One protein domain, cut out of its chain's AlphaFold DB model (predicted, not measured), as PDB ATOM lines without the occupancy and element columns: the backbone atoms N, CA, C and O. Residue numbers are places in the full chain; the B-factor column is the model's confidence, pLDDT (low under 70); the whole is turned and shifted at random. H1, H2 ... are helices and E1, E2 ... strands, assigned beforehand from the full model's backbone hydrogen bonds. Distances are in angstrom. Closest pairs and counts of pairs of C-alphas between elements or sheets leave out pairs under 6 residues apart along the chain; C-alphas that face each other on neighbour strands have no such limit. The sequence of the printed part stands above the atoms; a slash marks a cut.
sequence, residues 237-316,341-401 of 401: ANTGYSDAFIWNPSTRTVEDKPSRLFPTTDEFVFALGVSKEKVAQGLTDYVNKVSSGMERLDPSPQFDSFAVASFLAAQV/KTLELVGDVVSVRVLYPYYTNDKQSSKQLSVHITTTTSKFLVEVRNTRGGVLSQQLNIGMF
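What this domain is: This is residues 237 to 316 and 341 to 401 of the 401 residues of an uncharacterized protein of Spirochaetes bacterium (UniProt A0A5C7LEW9). What is the main picture? A twisted sheet of five strands, E1, E7, E6, E5 and E4, has H3 over one face, and H1 packs on H3. Toward one end of the long axis H2 packs on the small hairpin of E2 and E3, and toward the other end H4 packs on H3. What is it made of, and how large is it? The printed part has 141 residues with seven named strands and four named helices, in the order E1, E2, E3, H1, H2, H3, H4, E4, E5, E6, E7; the class is mixed, and both sheets are antiparallel. The whole is compact, with a radius of gyration of the C-alphas of 14.9 A, yet elongated, spanning 50 by 31 by 25 A.

Where its parts are: Where does the first part run? E1 is residues 237 to 240, with C-alpha 237 at (-17.549, -13.739, -10.796); E2 is 245 to 248 and E3 is 253 to 256. Which residues are helix? H1 is residues 263 to 271, 12.2 A long, H2 276 to 288, 18.2 A, H3 305 to 316, 16.6 A, and H4 341 to 346. Where are the last strands? E4 is residues 349 to 355, 17.5 A, E5 369 to 375, 19.5 A, E6 379 to 385, 19.4 A, and E7 395 to 400, 17.0 A, with C-alpha 400 at (-12.782, -20.943, -16.006).

How they stand to each other: How is the large sheet joined? E4, E5, E6 and E7 form a meander, each strand the antiparallel neighbour of the one before, with N 353 and O 372 at 2.9 A, N 371 and O 382 at 2.8 A, and N 383 and O 397 at 2.9 A within hydrogen-bond range. E1 is an edge strand antiparallel to E7, with N 239 and O 396 at 3.0 A. What is on it? H3 is on one face, making two layers, a helix over a sheet; it touches H1, closest C-alphas Ala 271 and Val 308 at 6.0 A, and H4, closest Ala 313 and Leu 343 at 5.9 A. H1, H2 and H4 only graze the sheet. What of E2 and E3? In this antiparallel hairpin N 246 and O 255 are 2.9 A apart, and the closest C-alphas of E3 and H2 are those of Val 254 and Ala 280, 5.1 A. Are the helix backbones complete? In H1, H2, H3 and H4 every O i to N i+4 pair is within hydrogen-bond range.

The domain as a whole: How far does it reach? The two C-alphas farthest apart, those of Ser 250 and Lys 341, are 51.0 A apart. Where is it cut, and which links are long? Residues 317 to 340 are not printed, and C-alphas 316 and 341 are 10.4 A apart across the cut. The links H2 to H3 and E4 to E5 are long; in the first, residues 297 to 298 pair antiparallel with residues 354 to 355 of E4. Where is confidence low? Residues 388 to 389 are under 70, and the mean pLDDT of the printed part is 92.5.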
ATOM      1  N   ALA A 237     -16.810 -14.988 -10.927       82.75
ATOM      2  CA  ALA A 237     -17.549 -13.739 -10.796       82.75
ATOM      3  C   ALA A 237     -18.996 -13.885 -11.261       82.75
ATOM      4  O   ALA A 237     -19.278 -14.507 -12.284       82.75
ATOM      5  N   ASN A 238     -19.893 -13.273 -10.496       83.25
ATOM      6  CA  ASN A 238     -21.281 -13.013 -10.849       83.25
ATOM      7  C   ASN A 238     -21.582 -11.585 -10.382       83.25
ATOM      8  O   ASN A 238     -21.678 -11.335  -9.177       83.25
ATOM      9  N   THR A 239     -21.637 -10.658 -11.334       86.31
ATOM     10  CA  THR A 239     -21.828  -9.225 -11.086       86.31
ATOM     11  C   THR A 239     -23.050  -8.710 -11.834       86.31
ATOM     12  O   THR A 239     -23.456  -9.275 -12.850       86.31
ATOM     13  N   GLY A 240     -23.636  -7.619 -11.346       88.38
ATOM     14  CA  GLY A 240     -24.717  -6.937 -12.044       88.38
ATOM     15  C   GLY A 240     -24.246  -6.296 -13.350       88.38
ATOM     16  O   GLY A 240     -23.089  -5.893 -13.494       88.38
ATOM     17  N   TYR A 241     -25.162  -6.235 -14.314       92.56
ATOM     18  CA  TYR A 241     -24.969  -5.541 -15.590       92.56
ATOM     19  C   TYR A 241     -26.315  -5.150 -16.225       92.56
ATOM     20  O   TYR A 241     -26.533  -5.274 -17.429       92.56
ATOM     21  N   SER A 242     -27.279  -4.772 -15.380       89.81
ATOM     22  CA  SER A 242     -28.692  -4.653 -15.762       89.81
ATOM     23  C   SER A 242     -29.075  -3.342 -16.439       89.81
ATOM     24  O   SER A 242     -30.154  -3.257 -17.013       89.81
ATOM     25  N   ASP A 243     -28.250  -2.304 -16.336       92.94
ATOM     26  CA  ASP A 243     -28.523  -0.981 -16.906       92.94
ATOM     27  C   ASP A 243     -27.754  -0.719 -18.205       92.94
ATOM     28  O   ASP A 243     -27.873   0.368 -18.755       92.94
ATOM     29  N   ALA A 244     -26.995  -1.691 -18.717       94.94
ATOM     30  CA  ALA A 244     -26.238  -1.541 -19.959       94.94
ATOM     31  C   ALA A 244     -27.121  -1.555 -21.223       94.94
ATOM     32  O   ALA A 244     -26.687  -1.065 -22.265       94.94
ATOM     33  N   PHE A 245     -28.340  -2.106 -21.130       95.50
ATOM     34  CA  PHE A 245     -29.285  -2.255 -22.240       95.50
ATOM     35  C   PHE A 245     -30.710  -1.921 -21.790       95.50
ATOM     36  O   PHE A 245     -31.160  -2.404 -20.748       95.50
ATOM     37  N   ILE A 246     -31.434  -1.129 -22.578       94.56
ATOM     38  CA  ILE A 246     -32.810  -0.712 -22.291       94.56
ATOM     39  C   ILE A 246     -33.716  -1.069 -23.459       94.56
ATOM     40  O   ILE A 246     -33.363  -0.876 -24.614       94.56
ATOM     41  N   TRP A 247     -34.909  -1.571 -23.152       93.38
ATOM     42  CA  TRP A 247     -35.962  -1.735 -24.145       93.38
ATOM     43  C   TRP A 247     -36.710  -0.417 -24.361       93.38
ATOM     44  O   TRP A 247     -37.296   0.117 -23.417       93.38
ATOM     45  N   ASN A 248     -36.734   0.063 -25.602       93.06
ATOM     46  CA  ASN A 248     -37.574   1.161 -26.049       93.06
ATOM     47  C   ASN A 248     -38.865   0.596 -26.678       93.06
ATOM     48  O   ASN A 248     -38.836   0.039 -27.780       93.06
ATOM     49  N   PRO A 249     -40.022   0.711 -26.001       90.44
ATOM     50  CA  PRO A 249     -41.274   0.149 -26.499       90.44
ATOM     51  C   PRO A 249     -41.824   0.878 -27.731       90.44
ATOM     52  O   PRO A 249     -42.534   0.252 -28.515       90.44
ATOM     53  N   SER A 250     -41.503   2.163 -27.912       91.94
ATOM     54  CA  SER A 250     -42.027   2.982 -29.013       91.94
ATOM     55  C   SER A 250     -41.415   2.585 -30.352       91.94
ATOM     56  O   SER A 250     -42.120   2.461 -31.348       91.94
ATOM     57  N   THR A 251     -40.106   2.345 -30.367       91.88
ATOM     58  CA  THR A 251     -39.359   1.898 -31.553       91.88
ATOM     59  C   THR A 251     -39.273   0.378 -31.648       91.88
ATOM     60  O   THR A 251     -38.887  -0.151 -32.686       91.88
ATOM     61  N   ARG A 252     -39.644  -0.335 -30.576       92.62
ATOM     62  CA  ARG A 252     -39.450  -1.781 -30.412       92.62
ATOM     63  C   ARG A 252     -37.988  -2.197 -30.594       92.62
ATOM     64  O   ARG A 252     -37.710  -3.243 -31.185       92.62
ATOM     65  N   THR A 253     -37.069  -1.390 -30.079       95.62
ATOM     66  CA  THR A 253     -35.627  -1.643 -30.139       95.62
ATOM     67  C   THR A 253     -35.039  -1.773 -28.745       95.62
ATOM     68  O   THR A 253     -35.549  -1.227 -27.768       95.62
ATOM     69  N   VAL A 254     -33.950  -2.522 -28.644       95.75
ATOM     70  CA  VAL A 254     -33.036  -2.447 -27.512       95.75
ATOM     71  C   VAL A 254     -31.996  -1.385 -27.840       95.75
ATOM     72  O   VAL A 254     -31.437  -1.384 -28.931       95.75
ATOM     73  N   GLU A 255     -31.747  -0.491 -26.897       96.12
ATOM     74  CA  GLU A 255     -30.713   0.536 -26.963       96.12
ATOM     75  C   GLU A 255     -29.610   0.173 -25.971       96.12
ATOM     76  O   GLU A 255     -29.894  -0.193 -24.821       96.12
ATOM     77  N   ASP A 256     -28.352   0.253 -26.395       95.75
ATOM     78  CA  ASP A 256     -27.232   0.191 -25.470       95.75
ATOM     79  C   ASP A 256     -26.915   1.571 -24.888       95.75
ATOM     80  O   ASP A 256     -27.191   2.617 -25.472       95.75
ATOM     81  N   LYS A 257     -26.345   1.576 -23.686       94.81
ATOM     82  CA  LYS A 257     -25.830   2.792 -23.058       94.81
ATOM     83  C   LYS A 257     -24.697   2.470 -22.096       94.81
ATOM     84  O   LYS A 257     -24.680   1.360 -21.554       94.81
ATOM     85  N   PRO A 258     -23.793   3.419 -21.804       95.62
ATOM     86  CA  PRO A 258     -22.819   3.248 -20.735       95.62
ATOM     87  C   PRO A 258     -23.503   2.872 -19.414       95.62
ATOM     88  O   PRO A 258     -24.469   3.526 -19.000       95.62
ATOM     89  N   SER A 259     -23.023   1.813 -18.765       94.75
ATOM     90  CA  SER A 259     -23.545   1.386 -17.466       94.75
ATOM     91  C   SER A 259     -23.074   2.359 -16.388       94.75
ATOM     92  O   SER A 259     -21.880   2.557 -16.176       94.75
ATOM     93  N   ARG A 260     -24.028   2.975 -15.687       94.00
ATOM     94  CA  ARG A 260     -23.749   3.877 -14.559       94.00
ATOM     95  C   ARG A 260     -23.775   3.134 -13.231       94.00
ATOM     96  O   ARG A 260     -23.100   3.549 -12.296       94.00
ATOM     97  N   LEU A 261     -24.555   2.056 -13.144       91.31
ATOM     98  CA  LEU A 261     -24.624   1.211 -11.954       91.31
ATOM     99  C   LEU A 261     -23.437   0.244 -11.865       91.31
ATOM    100  O   LEU A 261     -23.029  -0.109 -10.761       91.31
ATOM    101  N   PHE A 262     -22.877  -0.169 -13.005       93.00
ATOM    102  CA  PHE A 262     -21.791  -1.147 -13.087       93.00
ATOM    103  C   PHE A 262     -20.672  -0.689 -14.043       93.00
ATOM    104  O   PHE A 262     -20.310  -1.430 -14.960       93.00
ATOM    105  N   PRO A 263     -20.083   0.505 -13.831       94.19
ATOM    106  CA  PRO A 263     -19.109   1.088 -14.756       94.19
ATOM    107  C   PRO A 263     -17.877   0.199 -14.953       94.19
ATOM    108  O   PRO A 263     -17.415   0.023 -16.071       94.19
ATOM    109  N   THR A 264     -17.385  -0.451 -13.895       94.81
ATOM    110  CA  THR A 264     -16.233  -1.364 -13.987       94.81
ATOM    111  C   THR A 264     -16.549  -2.630 -14.788       94.81
ATOM    112  O   THR A 264     -15.689  -3.139 -15.502       94.81
ATOM    113  N   THR A 265     -17.784  -3.138 -14.702       94.88
ATOM    114  CA  THR A 265     -18.238  -4.241 -15.560       94.88
ATOM    115  C   THR A 265     -18.295  -3.787 -17.024       94.88
ATOM    116  O   THR A 265     -17.889  -4.535 -17.907       94.88
ATOM    117  N   ASP A 266     -18.762  -2.560 -17.277       95.88
ATOM    118  CA  ASP A 266     -18.824  -1.946 -18.614       95.88
ATOM    119  C   ASP A 266     -17.426  -1.797 -19.221       95.88
ATOM    120  O   ASP A 266     -17.195  -2.239 -20.343       95.88
ATOM    121  N   GLU A 267     -16.471  -1.264 -18.450       97.06
ATOM    122  CA  GLU A 267     -15.057  -1.152 -18.834       97.06
ATOM    123  C   GLU A 267     -14.476  -2.504 -19.261       97.06
ATOM    124  O   GLU A 267     -13.789  -2.587 -20.276       97.06
ATOM    125  N   PHE A 268     -14.782  -3.579 -18.528       97.69
ATOM    126  CA  PHE A 268     -14.340  -4.920 -18.899       97.69
ATOM    127  C   PHE A 268     -14.990  -5.420 -20.192       97.69
ATOM    128  O   PHE A 268     -14.303  -5.986 -21.039       97.69
ATOM    129  N   VAL A 269     -16.293  -5.191 -20.385       97.56
ATOM    130  CA  VAL A 269     -16.975  -5.560 -21.636       97.56
ATOM    131  C   VAL A 269     -16.371  -4.817 -22.831       97.56
ATOM    132  O   VAL A 269     -16.148  -5.438 -23.869       97.56
ATOM    133  N   PHE A 270     -16.031  -3.536 -22.678       97.56
ATOM    134  CA  PHE A 270     -15.302  -2.788 -23.703       97.56
ATOM    135  C   PHE A 270     -13.893  -3.340 -23.938       97.56
ATOM    136  O   PHE A 270     -13.503  -3.526 -25.088       97.56
ATOM    137  N   ALA A 271     -13.149  -3.673 -22.877       98.19
ATOM    138  CA  ALA A 271     -11.808  -4.249 -22.988       98.19
ATOM    139  C   ALA A 271     -11.791  -5.587 -23.748       98.19
ATOM    140  O   ALA A 271     -10.814  -5.891 -24.424       98.19
ATOM    141  N   LEU A 272     -12.880  -6.363 -23.694       98.25
ATOM    142  CA  LEU A 272     -13.056  -7.601 -24.465       98.25
ATOM    143  C   LEU A 272     -13.286  -7.375 -25.971       98.25
ATOM    144  O   LEU A 272     -13.398  -8.351 -26.712       98.25
ATOM    145  N   GLY A 273     -13.401  -6.125 -26.427       97.81
ATOM    146  CA  GLY A 273     -13.705  -5.801 -27.822       97.81
ATOM    147  C   GLY A 273     -15.165  -6.045 -28.211       97.81
ATOM    148  O   GLY A 273     -15.484  -6.204 -29.388       97.81
ATOM    149  N   VAL A 274     -16.074  -6.112 -27.234       98.12
ATOM    150  CA  VAL A 274     -17.503  -6.325 -27.494       98.12
ATOM    151  C   VAL A 274     -18.135  -5.047 -28.044       98.12
ATOM    152  O   VAL A 274     -18.125  -4.002 -27.396       98.12
ATOM    153  N   SER A 275     -18.797  -5.156 -29.195       97.25
ATOM    154  CA  SER A 275     -19.681  -4.105 -29.709       97.25
ATOM    155  C   SER A 275     -21.044  -4.172 -29.015       97.25
ATOM    156  O   SER A 275     -21.849  -5.068 -29.280       97.25
ATOM    157  N   LYS A 276     -21.328  -3.222 -28.117       96.88
ATOM    158  CA  LYS A 276     -22.634  -3.137 -27.439       96.88
ATOM    159  C   LYS A 276     -23.784  -2.850 -28.404       96.88
ATOM    160  O   LYS A 276     -24.867  -3.389 -28.199       96.88
ATOM    161  N   GLU A 277     -23.522  -2.131 -29.487       96.50
ATOM    162  CA  GLU A 277     -24.472  -1.934 -30.583       96.50
ATOM    163  C   GLU A 277     -24.879  -3.275 -31.215       96.50
ATOM    164  O   GLU A 277     -26.067  -3.580 -31.310       96.50
ATOM    165  N   LYS A 278     -23.913  -4.150 -31.549       96.88
ATOM    166  CA  LYS A 278     -24.208  -5.508 -32.045       96.88
ATOM    167  C   LYS A 278     -24.997  -6.333 -31.026       96.88
ATOM    168  O   LYS A 278     -25.892  -7.085 -31.403       96.88
ATOM    169  N   VAL A 279     -24.705  -6.191 -29.729       97.06
ATOM    170  CA  VAL A 279     -25.491  -6.847 -28.667       97.06
ATOM    171  C   VAL A 279     -26.936  -6.339 -28.668       97.06
ATOM    172  O   VAL A 279     -27.863  -7.146 -28.633       97.06
ATOM    173  N   ALA A 280     -27.139  -5.023 -28.727       96.69
ATOM    174  CA  ALA A 280     -28.457  -4.402 -28.750       96.69
ATOM    175  C   ALA A 280     -29.256  -4.788 -30.005       96.69
ATOM    176  O   ALA A 280     -30.429  -5.155 -29.891       96.69
ATOM    177  N   GLN A 281     -28.618  -4.815 -31.178       96.31
ATOM    178  CA  GLN A 281     -29.228  -5.293 -32.419       96.31
ATOM    179  C   GLN A 281     -29.674  -6.753 -32.290       96.31
ATOM    180  O   GLN A 281     -30.844  -7.066 -32.504       96.31
ATOM    181  N   GLY A 282     -28.785  -7.640 -31.839       95.88
ATOM    182  CA  GLY A 282     -29.102  -9.055 -31.659       95.88
ATOM    183  C   GLY A 282     -30.236  -9.312 -30.661       95.88
ATOM    184  O   GLY A 282     -31.089 -10.174 -30.877       95.88
ATOM    185  N   LEU A 283     -30.295  -8.540 -29.569       95.50
ATOM    186  CA  LEU A 283     -31.411  -8.600 -28.622       95.50
ATOM    187  C   LEU A 283     -32.710  -8.056 -29.233       95.50
ATOM    188  O   LEU A 283     -33.770  -8.631 -28.992       95.50
ATOM    189  N   THR A 284     -32.643  -6.988 -30.032       96.12
ATOM    190  CA  THR A 284     -33.791  -6.425 -30.762       96.12
ATOM    191  C   THR A 284     -34.400  -7.453 -31.707       96.12
ATOM    192  O   THR A 284     -35.607  -7.707 -31.653       96.12
ATOM    193  N   ASP A 285     -33.561  -8.090 -32.518       95.12
ATOM    194  CA  ASP A 285     -33.946  -9.155 -33.442       95.12
ATOM    195  C   ASP A 285     -34.618 -10.311 -32.696       95.12
ATOM    196  O   ASP A 285     -35.682 -10.790 -33.093       95.12
ATOM    197  N   TYR A 286     -34.052 -10.698 -31.549       92.88
ATOM    198  CA  TYR A 286     -34.599 -11.745 -30.690       92.88
ATOM    199  C   TYR A 286     -35.977 -11.400 -30.122       92.88
ATOM    200  O   TYR A 286     -36.877 -12.242 -30.146       92.88
ATOM    201  N   VAL A 287     -36.177 -10.177 -29.618       91.00
ATOM    202  CA  VAL A 287     -37.491  -9.737 -29.112       91.00
ATOM    203  C   VAL A 287     -38.526  -9.715 -30.238       91.00
ATOM    204  O   VAL A 287     -39.660 -10.153 -30.040       91.00
ATOM    205  N   ASN A 288     -38.144  -9.218 -31.414       92.00
ATOM    206  CA  ASN A 288     -39.051  -9.062 -32.550       92.00
ATOM    207  C   ASN A 288     -39.212 -10.329 -33.398       92.00
ATOM    208  O   ASN A 288     -40.087 -10.357 -34.260       92.00
ATOM    209  N   LYS A 289     -38.430 -11.381 -33.128       92.06
ATOM    210  CA  LYS A 289     -38.400 -12.634 -33.894       92.06
ATOM    211  C   LYS A 289     -38.089 -12.422 -35.376       92.06
ATOM    212  O   LYS A 289     -38.692 -13.051 -36.246       92.06
ATOM    213  N   VAL A 290     -37.148 -11.527 -35.653       92.50
ATOM    214  CA  VAL A 290     -36.654 -11.243 -37.004       92.50
ATOM    215  C   VAL A 290     -35.268 -11.851 -37.135       92.50
ATOM    216  O   VAL A 290     -34.475 -11.756 -36.209       92.50
ATOM    217  N   SER A 291     -34.982 -12.518 -38.255       92.25
ATOM    218  CA  SER A 291     -33.669 -13.136 -38.467       92.25
ATOM    219  C   SER A 291     -32.568 -12.085 -38.373       92.25
ATOM    220  O   SER A 291     -32.584 -11.108 -39.119       92.25
ATOM    221  N   SER A 292     -31.595 -12.325 -37.501       87.00
ATOM    222  CA  SER A 292     -30.417 -11.485 -37.365       87.00
ATOM    223  C   SER A 292     -29.583 -11.591 -38.633       87.00
ATOM    224  O   SER A 292     -28.929 -12.600 -38.874       87.00
ATOM    225  N   GLY A 293     -29.622 -10.554 -39.469       83.12
ATOM    226  CA  GLY A 293     -28.766 -10.431 -40.656       83.12
ATOM    227  C   GLY A 293     -27.300 -10.125 -40.321       83.12
ATOM    228  O   GLY A 293     -26.489  -9.955 -41.226       83.12
ATOM    229  N   MET A 294     -26.964 -10.028 -39.031       86.50
ATOM    230  CA  MET A 294     -25.616  -9.791 -38.520       86.50
ATOM    231  C   MET A 294     -24.835 -11.094 -38.314       86.50
ATOM    232  O   MET A 294     -25.393 -12.131 -37.952       86.50
ATOM    233  N   GLU A 295     -23.514 -11.024 -38.478       86.56
ATOM    234  CA  GLU A 295     -22.627 -12.130 -38.128       86.56
ATOM    235  C   GLU A 295     -22.637 -12.354 -36.609       86.56
ATOM    236  O   GLU A 295     -22.305 -11.464 -35.822       86.56
ATOM    237  N   ARG A 296     -23.033 -13.562 -36.186       89.75
ATOM    238  CA  ARG A 296     -23.150 -13.900 -34.759       89.75
ATOM    239  C   ARG A 296     -21.802 -14.050 -34.056       89.75
ATOM    240  O   ARG A 296     -21.751 -13.910 -32.840       89.75
ATOM    241  N   LEU A 297     -20.746 -14.414 -34.784       94.75
ATOM    242  CA  LEU A 297     -19.424 -14.715 -34.241       94.75
ATOM    243  C   LEU A 297     -18.436 -13.671 -34.742       94.75
ATOM    244  O   LEU A 297     -18.245 -13.537 -35.938       94.75
ATOM    245  N   ASP A 298     -17.760 -13.011 -33.819       96.81
ATOM    246  CA  ASP A 298     -16.542 -12.267 -34.097       96.81
ATOM    247  C   ASP A 298     -15.353 -13.099 -33.589       96.81
ATOM    248  O   ASP A 298     -15.187 -13.267 -32.371       96.81
ATOM    249  N   PRO A 299     -14.573 -13.720 -34.492       95.88
ATOM    250  CA  PRO A 299     -13.510 -14.640 -34.107       95.88
ATOM    251  C   PRO A 299     -12.241 -13.930 -33.618       95.88
ATOM    252  O   PRO A 299     -11.350 -14.610 -33.111       95.88
ATOM    253  N   SER A 300     -12.128 -12.612 -33.802       95.94
ATOM    254  CA  SER A 300     -10.932 -11.844 -33.454       95.94
ATOM    255  C   SER A 300     -11.274 -10.353 -33.302       95.94
ATOM    256  O   SER A 300     -10.791  -9.537 -34.096       95.94
ATOM    257  N   PRO A 301     -12.089  -9.974 -32.299       97.06
ATOM    258  CA  PRO A 301     -12.384  -8.572 -32.044       97.06
ATOM    259  C   PRO A 301     -11.099  -7.832 -31.656       97.06
ATOM    260  O   PRO A 301     -10.139  -8.432 -31.169       97.06
ATOM    261  N   GLN A 302     -11.080  -6.510 -31.807       97.44
ATOM    262  CA  GLN A 302     -10.012  -5.697 -31.233       97.44
ATOM    263  C   GLN A 302     -10.219  -5.600 -29.715       97.44
ATOM    264  O   GLN A 302     -11.167  -4.963 -29.265       97.44
ATOM    265  N   PHE A 303      -9.340  -6.227 -28.932       98.06
ATOM    266  CA  PHE A 303      -9.420  -6.267 -27.468       98.06
ATOM    267  C   PHE A 303      -8.138  -5.726 -26.818       98.06
ATOM    268  O   PHE A 303      -7.062  -5.746 -27.419       98.06
ATOM    269  N   ASP A 304      -8.244  -5.266 -25.572       98.00
ATOM    270  CA  ASP A 304      -7.106  -4.856 -24.748       98.00
ATOM    271  C   ASP A 304      -6.637  -6.044 -23.898       98.00
ATOM    272  O   ASP A 304      -7.214  -6.361 -22.856       98.00
ATOM    273  N   SER A 305      -5.586  -6.722 -24.363       96.69
ATOM    274  CA  SER A 305      -5.035  -7.916 -23.708       96.69
ATOM    275  C   SER A 305      -4.641  -7.663 -22.247       96.69
ATOM    276  O   SER A 305      -4.981  -8.459 -21.368       96.69
ATOM    277  N   PHE A 306      -3.996  -6.526 -21.967       95.69
ATOM    278  CA  PHE A 306      -3.523  -6.194 -20.625       95.69
ATOM    279  C   PHE A 306      -4.688  -5.889 -19.680       95.69
ATOM    280  O   PHE A 306      -4.730  -6.401 -18.556       95.69
ATOM    281  N   ALA A 307      -5.662  -5.095 -20.134       96.69
ATOM    282  CA  ALA A 307      -6.849  -4.800 -19.341       96.69
ATOM    283  C   ALA A 307      -7.667  -6.070 -19.070       96.69
ATOM    284  O   ALA A 307      -8.078  -6.299 -17.931       96.69
ATOM    285  N   VAL A 308      -7.860  -6.934 -20.074       97.62
ATOM    286  CA  VAL A 308      -8.585  -8.205 -19.915       97.62
ATOM    287  C   VAL A 308      -7.886  -9.111 -18.899       97.62
ATOM    288  O   VAL A 308      -8.548  -9.573 -17.968       97.62
ATOM    289  N   ALA A 309      -6.571  -9.327 -19.018       96.12
ATOM    290  CA  ALA A 309      -5.806 -10.117 -18.048       96.12
ATOM    291  C   ALA A 309      -5.938  -9.547 -16.627       96.12
ATOM    292  O   ALA A 309      -6.219 -10.281 -15.676       96.12
ATOM    293  N   SER A 310      -5.827  -8.223 -16.493       95.94
ATOM    294  CA  SER A 310      -5.949  -7.522 -15.211       95.94
ATOM    295  C   SER A 310      -7.329  -7.711 -14.574       95.94
ATOM    296  O   SER A 310      -7.427  -8.028 -13.387       95.94
ATOM    297  N   PHE A 311      -8.410  -7.586 -15.352       96.75
ATOM    298  CA  PHE A 311      -9.774  -7.805 -14.861       96.75
ATOM    299  C   PHE A 311     -10.039  -9.260 -14.470       96.75
ATOM    300  O   PHE A 311     -10.702  -9.502 -13.455       96.75
ATOM    301  N   LEU A 312      -9.525 -10.223 -15.244       95.94
ATOM    302  CA  LEU A 312      -9.620 -11.647 -14.916       95.94
ATOM    303  C   LEU A 312      -8.904 -11.945 -13.595       95.94
ATOM    304  O   LEU A 312      -9.509 -12.530 -12.698       95.94
ATOM    305  N   ALA A 313      -7.669 -11.465 -13.427       95.19
ATOM    306  CA  ALA A 313      -6.910 -11.620 -12.188       95.19
ATOM    307  C   ALA A 313      -7.611 -10.954 -10.993       95.19
ATOM    308  O   ALA A 313      -7.678 -11.532  -9.910       95.19
ATOM    309  N   ALA A 314      -8.217  -9.780 -11.194       94.69
ATOM    310  CA  ALA A 314      -8.997  -9.094 -10.166       94.69
ATOM    311  C   ALA A 314     -10.263  -9.856  -9.735       94.69
ATOM    312  O   ALA A 314     -10.661  -9.794  -8.566       94.69
ATOM    313  N   GLN A 315     -10.892 -10.588 -10.660       92.44
ATOM    314  CA  GLN A 315     -12.055 -11.421 -10.353       92.44
ATOM    315  C   GLN A 315     -11.669 -12.727  -9.659       92.44
ATOM    316  O   GLN A 315     -12.409 -13.174  -8.783       92.44
ATOM    317  N   VAL A 316     -10.536 -13.329 -10.031       92.38
ATOM    318  CA  VAL A 316     -10.007 -14.518  -9.350       92.38
ATOM    319  C   VAL A 316      -9.569 -14.160  -7.926       92.38
ATOM    320  O   VAL A 316      -9.980 -14.838  -6.986       92.38
ATOM    321  N   LYS A 341       0.735 -15.663  -7.958       95.94
ATOM    322  CA  LYS A 341       0.075 -16.939  -8.269       95.94
ATOM    323  C   LYS A 341      -1.227 -16.778  -9.040       95.94
ATOM    324  O   LYS A 341      -1.559 -17.588  -9.903       95.94
ATOM    325  N   THR A 342      -1.952 -15.702  -8.764       94.88
ATOM    326  CA  THR A 342      -3.179 -15.381  -9.496       94.88
ATOM    327  C   THR A 342      -2.876 -14.944 -10.923       94.88
ATOM    328  O   THR A 342      -3.551 -15.382 -11.855       94.88
ATOM    329  N   LEU A 343      -1.847 -14.116 -11.111       94.88
ATOM    330  CA  LEU A 343      -1.388 -13.703 -12.436       94.88
ATOM    331  C   LEU A 343      -0.855 -14.899 -13.239       94.88
ATOM    332  O   LEU A 343      -1.214 -15.039 -14.403       94.88
ATOM    333  N   GLU A 344      -0.098 -15.806 -12.611       95.12
ATOM    334  CA  GLU A 344       0.350 -17.073 -13.213       95.12
ATOM    335  C   GLU A 344      -0.839 -17.939 -13.671       95.12
ATOM    336  O   GLU A 344      -0.836 -18.466 -14.786       95.12
ATOM    337  N   LEU A 345      -1.889 -18.069 -12.846       93.62
ATOM    338  CA  LEU A 345      -3.088 -18.833 -13.211       93.62
ATOM    339  C   LEU A 345      -3.828 -18.226 -14.412       93.62
ATOM    340  O   LEU A 345      -4.365 -18.972 -15.235       93.62
ATOM    341  N   VAL A 346      -3.899 -16.895 -14.490       95.00
ATOM    342  CA  VAL A 346      -4.578 -16.200 -15.591       95.00
ATOM    343  C   VAL A 346      -3.742 -16.259 -16.864       95.00
ATOM    344  O   VAL A 346      -4.299 -16.595 -17.906       95.00
ATOM    345  N   GLY A 347      -2.436 -16.004 -16.785       95.44
ATOM    346  CA  GLY A 347      -1.541 -15.939 -17.940       95.44
ATOM    347  C   GLY A 347      -1.847 -14.774 -18.889       95.44
ATOM    348  O   GLY A 347      -2.692 -13.919 -18.617       95.44
ATOM    349  N   ASP A 348      -1.174 -14.756 -20.036       95.88
ATOM    350  CA  ASP A 348      -1.369 -13.728 -21.062       95.88
ATOM    351  C   ASP A 348      -2.563 -14.070 -21.952       95.88
ATOM    352  O   ASP A 348      -2.769 -15.234 -22.311       95.88
ATOM    353  N   VAL A 349      -3.346 -13.067 -22.358       97.69
ATOM    354  CA  VAL A 349      -4.490 -13.283 -23.253       97.69
ATOM    355  C   VAL A 349      -3.995 -13.503 -24.681       97.69
ATOM    356  O   VAL A 349      -3.426 -12.608 -25.302       97.69
ATOM    357  N   VAL A 350      -4.255 -14.701 -25.208       97.19
ATOM    358  CA  VAL A 350      -3.855 -15.139 -26.554       97.19
ATOM    359  C   VAL A 350      -4.930 -14.806 -27.582       97.19
ATOM    360  O   VAL A 350      -4.625 -14.367 -28.686       97.19
ATOM    361  N   SER A 351      -6.201 -15.045 -27.252       97.69
ATOM    362  CA  SER A 351      -7.314 -14.742 -28.157       97.69
ATOM    363  C   SER A 351      -8.617 -14.503 -27.414       97.69
ATOM    364  O   SER A 351      -8.871 -15.081 -26.353       97.69
ATOM    365  N   VAL A 352      -9.472 -13.694 -28.031       98.38
ATOM    366  CA  VAL A 352     -10.852 -13.453 -27.621       98.38
ATOM    367  C   VAL A 352     -11.760 -13.811 -28.794       98.38
ATOM    368  O   VAL A 352     -11.433 -13.529 -29.940       98.38
ATOM    369  N   ARG A 353     -12.891 -14.464 -28.523       98.12
ATOM    370  CA  ARG A 353     -13.949 -14.738 -29.506       98.12
ATOM    371  C   ARG A 353     -15.284 -14.333 -28.920       98.12
ATOM    372  O   ARG A 353     -15.614 -14.778 -27.821       98.12
ATOM    373  N   VAL A 354     -16.059 -13.538 -29.646       98.38
ATOM    374  CA  VAL A 354     -17.334 -12.993 -29.169       98.38
ATOM    375  C   VAL A 354     -18.478 -13.611 -29.956       98.38
ATOM    376  O   VAL A 354     -18.522 -13.524 -31.176       98.38
ATOM    377  N   LEU A 355     -19.422 -14.226 -29.255       97.31
ATOM    378  CA  LEU A 355     -20.698 -14.661 -29.800       97.31
ATOM    379  C   LEU A 355     -21.785 -13.706 -29.321       97.31
ATOM    380  O   LEU A 355     -22.123 -13.682 -28.134       97.31
ATOM    381  N   TYR A 356     -22.321 -12.925 -30.247       97.12
ATOM    382  CA  TYR A 356     -23.391 -11.975 -29.986       97.12
ATOM    383  C   TYR A 356     -24.747 -12.687 -29.851       97.12
ATOM    384  O   TYR A 356     -24.946 -13.764 -30.428       97.12
ATOM    385  N   PRO A 357     -25.706 -12.098 -29.111       95.06
ATOM    386  CA  PRO A 357     -27.107 -12.477 -29.222       95.06
ATOM    387  C   PRO A 357     -27.562 -12.402 -30.677       95.06
ATOM    388  O   PRO A 357     -27.087 -11.561 -31.435       95.06
ATOM    389  N   TYR A 358     -28.466 -13.288 -31.065       94.44
ATOM    390  CA  TYR A 358     -28.981 -13.355 -32.424       94.44
ATOM    391  C   TYR A 358     -30.257 -14.195 -32.471       94.44
ATOM    392  O   TYR A 358     -30.469 -15.085 -31.637       94.44
ATOM    393  N   TYR A 359     -31.089 -13.937 -33.474       93.06
ATOM    394  CA  TYR A 359     -32.290 -14.706 -33.754       93.06
ATOM    395  C   TYR A 359     -32.225 -15.367 -35.125       93.06
ATOM    396  O   TYR A 359     -31.792 -14.783 -36.115       93.06
ATOM    397  N   THR A 360     -32.701 -16.598 -35.177       88.25
ATOM    398  CA  THR A 360     -32.857 -17.426 -36.370       88.25
ATOM    399  C   THR A 360     -34.179 -18.178 -36.245       88.25
ATOM    400  O   THR A 360     -34.685 -18.415 -35.148       88.25
ATOM    401  N   ASN A 361     -34.737 -18.627 -37.364       79.00
ATOM    402  CA  ASN A 361     -35.959 -19.437 -37.343       79.00
ATOM    403  C   ASN A 361     -35.734 -20.887 -36.854       79.00
ATOM    404  O   ASN A 361     -36.659 -21.696 -36.898       79.00
ATOM    405  N   ASP A 362     -34.528 -21.228 -36.389       74.75
ATOM    406  CA  ASP A 362     -34.160 -22.553 -35.889       74.75
ATOM    407  C   ASP A 362     -33.820 -22.540 -34.383       74.75
ATOM    408  O   ASP A 362     -33.841 -21.508 -33.705       74.75
ATOM    409  N   LYS A 363     -33.503 -23.718 -33.828       70.62
ATOM    410  CA  LYS A 363     -33.184 -23.891 -32.399       70.62
ATOM    411  C   LYS A 363     -31.865 -23.222 -31.963       70.62
ATOM    412  O   LYS A 363     -31.482 -23.386 -30.807       70.62
ATOM    413  N   GLN A 364     -31.152 -22.509 -32.841       78.81
ATOM    414  CA  GLN A 364     -29.843 -21.937 -32.512       78.81
ATOM    415  C   GLN A 364     -29.914 -20.523 -31.913       78.81
ATOM    416  O   GLN A 364     -28.925 -20.081 -31.329       78.81
ATOM    417  N   SER A 365     -31.058 -19.837 -31.992       87.12
ATOM    418  CA  SER A 365     -31.251 -18.486 -31.437       87.12
ATOM    419  C   SER A 365     -30.739 -18.337 -29.999       87.12
ATOM    420  O   SER A 365     -31.035 -19.156 -29.126       87.12
ATOM    421  N   SER A 366     -30.050 -17.230 -29.715       89.88
ATOM    422  CA  SER A 366     -29.504 -16.926 -28.389       89.88
ATOM    423  C   SER A 366     -29.772 -15.481 -27.986       89.88
ATOM    424  O   SER A 366     -29.550 -14.552 -28.752       89.88
ATOM    425  N   LYS A 367     -30.177 -15.285 -26.733       90.62
ATOM    426  CA  LYS A 367     -30.285 -13.969 -26.076       90.62
ATOM    427  C   LYS A 367     -29.079 -13.641 -25.186       90.62
ATOM    428  O   LYS A 367     -29.131 -12.719 -24.380       90.62
ATOM    429  N   GLN A 368     -28.041 -14.470 -25.244       93.12
ATOM    430  CA  GLN A 368     -26.852 -14.379 -24.404       93.12
ATOM    431  C   GLN A 368     -25.665 -13.929 -25.250       93.12
ATOM    432  O   GLN A 368     -25.384 -14.535 -26.283       93.12
ATOM    433  N   LEU A 369     -24.939 -12.926 -24.757       96.31
ATOM    434  CA  LEU A 369     -23.588 -12.622 -25.220       96.31
ATOM    435  C   LEU A 369     -22.622 -13.590 -24.529       96.31
ATOM    436  O   LEU A 369     -22.641 -13.704 -23.302       96.31
ATOM    437  N   SER A 370     -21.786 -14.269 -25.312       96.81
ATOM    438  CA  SER A 370     -20.758 -15.183 -24.803       96.81
ATOM    439  C   SER A 370     -19.393 -14.779 -25.337       96.81
ATOM    440  O   SER A 370     -19.226 -14.637 -26.541       96.81
ATOM    441  N   VAL A 371     -18.408 -14.615 -24.461       98.00
ATOM    442  CA  VAL A 371     -17.033 -14.292 -24.848       98.00
ATOM    443  C   VAL A 371     -16.115 -15.404 -24.369       98.00
ATOM    444  O   VAL A 371     -16.024 -15.674 -23.173       98.00
ATOM    445  N   HIS A 372     -15.448 -16.066 -25.309       97.69
ATOM    446  CA  HIS A 372     -14.448 -17.084 -25.021       97.69
ATOM    447  C   HIS A 372     -13.065 -16.452 -25.065       97.69
ATOM    448  O   HIS A 372     -12.640 -15.965 -26.111       97.69
ATOM    449  N   ILE A 373     -12.359 -16.514 -23.946       97.94
ATOM    450  CA  ILE A 373     -11.008 -15.987 -23.794       97.94
ATOM    451  C   ILE A 373     -10.074 -17.182 -23.657       97.94
ATOM    452  O   ILE A 373     -10.287 -18.050 -22.808       97.94
ATOM    453  N   THR A 374      -9.051 -17.242 -24.498       97.25
ATOM    454  CA  THR A 374      -7.960 -18.211 -24.362       97.25
ATOM    455  C   THR A 374      -6.741 -17.467 -23.860       97.25
ATOM    456  O   THR A 374      -6.337 -16.480 -24.474       97.25
ATOM    457  N   THR A 375      -6.159 -17.947 -22.769       96.88
ATOM    458  CA  THR A 375      -4.886 -17.454 -22.252       96.88
ATOM    459  C   THR A 375      -3.795 -18.504 -22.442       96.88
ATOM    460  O   THR A 375      -4.059 -19.608 -22.928       96.88
ATOM    461  N   THR A 376      -2.556 -18.171 -22.087       95.88
ATOM    462  CA  THR A 376      -1.427 -19.111 -22.146       95.88
ATOM    463  C   THR A 376      -1.586 -20.301 -21.198       95.88
ATOM    464  O   THR A 376      -1.010 -21.359 -21.447       95.88
ATOM    465  N   THR A 377      -2.384 -20.162 -20.139       92.94
ATOM    466  CA  THR A 377      -2.511 -21.158 -19.065       92.94
ATOM    467  C   THR A 377      -3.927 -21.707 -18.894       92.94
ATOM    468  O   THR A 377      -4.091 -22.815 -18.376       92.94
ATOM    469  N   SER A 378      -4.953 -20.971 -19.335       89.25
ATOM    470  CA  SER A 378      -6.354 -21.245 -19.008       89.25
ATOM    471  C   SER A 378      -7.323 -20.816 -20.120       89.25
ATOM    472  O   SER A 378      -6.975 -20.135 -21.086       89.25
ATOM    473  N   LYS A 379      -8.591 -21.217 -19.987       92.94
ATOM    474  CA  LYS A 379      -9.697 -20.711 -20.807       92.94
ATOM    475  C   LYS A 379     -10.786 -20.144 -19.915       92.94
ATOM    476  O   LYS A 379     -11.163 -20.756 -18.915       92.94
ATOM    477  N   PHE A 380     -11.311 -18.988 -20.306       94.62
ATOM    478  CA  PHE A 380     -12.383 -18.303 -19.595       94.62
ATOM    479  C   PHE A 380     -13.598 -18.107 -20.498       94.62
ATOM    480  O   PHE A 380     -13.480 -17.874 -21.702       94.62
ATOM    481  N   LEU A 381     -14.780 -18.221 -19.901       94.94
ATOM    482  CA  LEU A 381     -16.063 -17.922 -20.517       94.94
ATOM    483  C   LEU A 381     -16.687 -16.760 -19.758       94.94
ATOM    484  O   LEU A 381     -16.940 -16.866 -18.555       94.94
ATOM    485  N   VAL A 382     -16.964 -15.681 -20.478       95.69
ATOM    486  CA  VAL A 382     -17.760 -14.561 -19.990       95.69
ATOM    487  C   VAL A 382     -19.152 -14.663 -20.595       95.69
ATOM    488  O   VAL A 382     -19.291 -14.748 -21.812       95.69
ATOM    489  N   GLU A 383     -20.188 -14.645 -19.765       94.19
ATOM    490  CA  GLU A 383     -21.581 -14.674 -20.215       94.19
ATOM    491  C   GLU A 383     -22.316 -13.439 -19.707       94.19
ATOM    492  O   GLU A 383     -22.437 -13.243 -18.496       94.19
ATOM    493  N   VAL A 384     -22.878 -12.644 -20.615       94.00
ATOM    494  CA  VAL A 384     -23.803 -11.561 -20.272       94.00
ATOM    495  C   VAL A 384     -25.212 -12.010 -20.630       94.00
ATOM    496  O   VAL A 384     -25.514 -12.293 -21.794       94.00
ATOM    497  N   ARG A 385     -26.069 -12.143 -19.611       87.75
ATOM    498  CA  ARG A 385     -27.388 -12.775 -19.763       87.75
ATOM    499  C   ARG A 385     -28.417 -12.325 -18.736       87.75
ATOM    500  O   ARG A 385     -28.104 -11.724 -17.706       87.75
ATOM    501  N   ASN A 386     -29.666 -12.704 -18.989       82.31
ATOM    502  CA  ASN A 386     -30.745 -12.673 -18.009       82.31
ATOM    503  C   ASN A 386     -30.927 -14.061 -17.370       82.31
ATOM    504  O   ASN A 386     -31.319 -15.016 -18.042       82.31
ATOM    505  N   THR A 387     -30.686 -14.184 -16.064       70.69
ATOM    506  CA  THR A 387     -30.842 -15.456 -15.332       70.69
ATOM    507  C   THR A 387     -32.277 -15.788 -14.941       70.69
ATOM    508  O   THR A 387     -32.554 -16.915 -14.540       70.69
ATOM    509  N   ARG A 388     -33.211 -14.844 -15.097       69.19
ATOM    510  CA  ARG A 388     -34.638 -15.000 -14.774       69.19
ATOM    511  C   ARG A 388     -35.508 -15.265 -16.003       69.19
ATOM    512  O   ARG A 388     -36.722 -15.120 -15.937       69.19
ATOM    513  N   GLY A 389     -34.903 -15.623 -17.134       66.56
ATOM    514  CA  GLY A 389     -35.638 -15.953 -18.354       66.56
ATOM    515  C   GLY A 389     -36.083 -14.749 -19.192       66.56
ATOM    516  O   GLY A 389     -36.585 -14.964 -20.291       66.56
ATOM    517  N   GLY A 390     -35.821 -13.509 -18.765       77.12
ATOM    518  CA  GLY A 390     -36.050 -12.310 -19.584       77.12
ATOM    519  C   GLY A 390     -35.092 -12.201 -20.778       77.12
ATOM    520  O   GLY A 390     -34.226 -13.062 -20.955       77.12
ATOM    521  N   VAL A 391     -35.260 -11.168 -21.610       83.31
ATOM    522  CA  VAL A 391     -34.368 -10.896 -22.758       83.31
ATOM    523  C   VAL A 391     -33.225  -9.964 -22.369       83.31
ATOM    524  O   VAL A 391     -32.071 -10.299 -22.603       83.31
ATOM    525  N   LEU A 392     -33.528  -8.843 -21.710       88.31
ATOM    526  CA  LEU A 392     -32.509  -7.875 -21.303       88.31
ATOM    527  C   LEU A 392     -31.573  -8.456 -20.248       88.31
ATOM    528  O   LEU A 392     -32.028  -8.987 -19.230       88.31
ATOM    529  N   SER A 393     -30.275  -8.321 -20.485       86.88
ATOM    530  CA  SER A 393     -29.218  -8.767 -19.583       86.88
ATOM    531  C   SER A 393     -29.387  -8.196 -18.176       86.88
ATOM    532  O   SER A 393     -29.800  -7.056 -17.999       86.88
ATOM    533  N   GLN A 394     -29.081  -9.005 -17.160       87.12
ATOM    534  CA  GLN A 394     -29.108  -8.578 -15.755       87.12
ATOM    535  C   GLN A 394     -27.750  -8.712 -15.079       87.12
ATOM    536  O   GLN A 394     -27.479  -8.009 -14.108       87.12
ATOM    537  N   GLN A 395     -26.910  -9.612 -15.581       89.19
ATOM    538  CA  GLN A 395     -25.646  -9.953 -14.952       89.19
ATOM    539  C   GLN A 395     -24.597 -10.367 -15.977       89.19
ATOM    540  O   GLN A 395     -24.931 -10.821 -17.078       89.19
ATOM    541  N   LEU A 396     -23.345 -10.256 -15.549       92.75
ATOM    542  CA  LEU A 396     -22.167 -10.815 -16.190       92.75
ATOM    543  C   LEU A 396     -21.597 -11.918 -15.293       92.75
ATOM    544  O   LEU A 396     -21.373 -11.710 -14.098       92.75
ATOM    545  N   ASN A 397     -21.351 -13.084 -15.884       91.25
ATOM    546  CA  ASN A 397     -20.694 -14.211 -15.232       91.25
ATOM    547  C   ASN A 397     -19.330 -14.460 -15.861       91.25
ATOM    548  O   ASN A 397     -19.220 -14.417 -17.082       91.25
ATOM    549  N   ILE A 398     -18.334 -14.797 -15.047       92.19
ATOM    550  CA  ILE A 398     -17.030 -15.279 -15.519       92.19
ATOM    551  C   ILE A 398     -16.788 -16.658 -14.935       92.19
ATOM    552  O   ILE A 398     -16.880 -16.832 -13.715       92.19
ATOM    553  N   GLY A 399     -16.449 -17.624 -15.785       89.25
ATOM    554  CA  GLY A 399     -15.977 -18.930 -15.348       89.25
ATOM    555  C   GLY A 399     -14.740 -19.417 -16.090       89.25
ATOM    556  O   GLY A 399     -14.496 -19.008 -17.219       89.25
ATOM    557  N   MET A 400     -13.976 -20.298 -15.446       85.44
ATOM    558  CA  MET A 400     -12.782 -20.943 -16.006       85.44
ATOM    559  C   MET A 400     -13.077 -22.419 -16.301       85.44
ATOM    560  O   MET A 400     -13.612 -23.119 -15.431       85.44
ATOM    561  N   PHE A 401     -12.743 -22.899 -17.501       71.88
ATOM    562  CA  PHE A 401     -13.084 -24.255 -17.951       71.88
ATOM    563  C   PHE A 401     -11.910 -25.022 -18.549       71.88
ATOM    564  O   PHE A 401     -11.055 -24.403 -19.218       71.88
TER     565      PHE A 401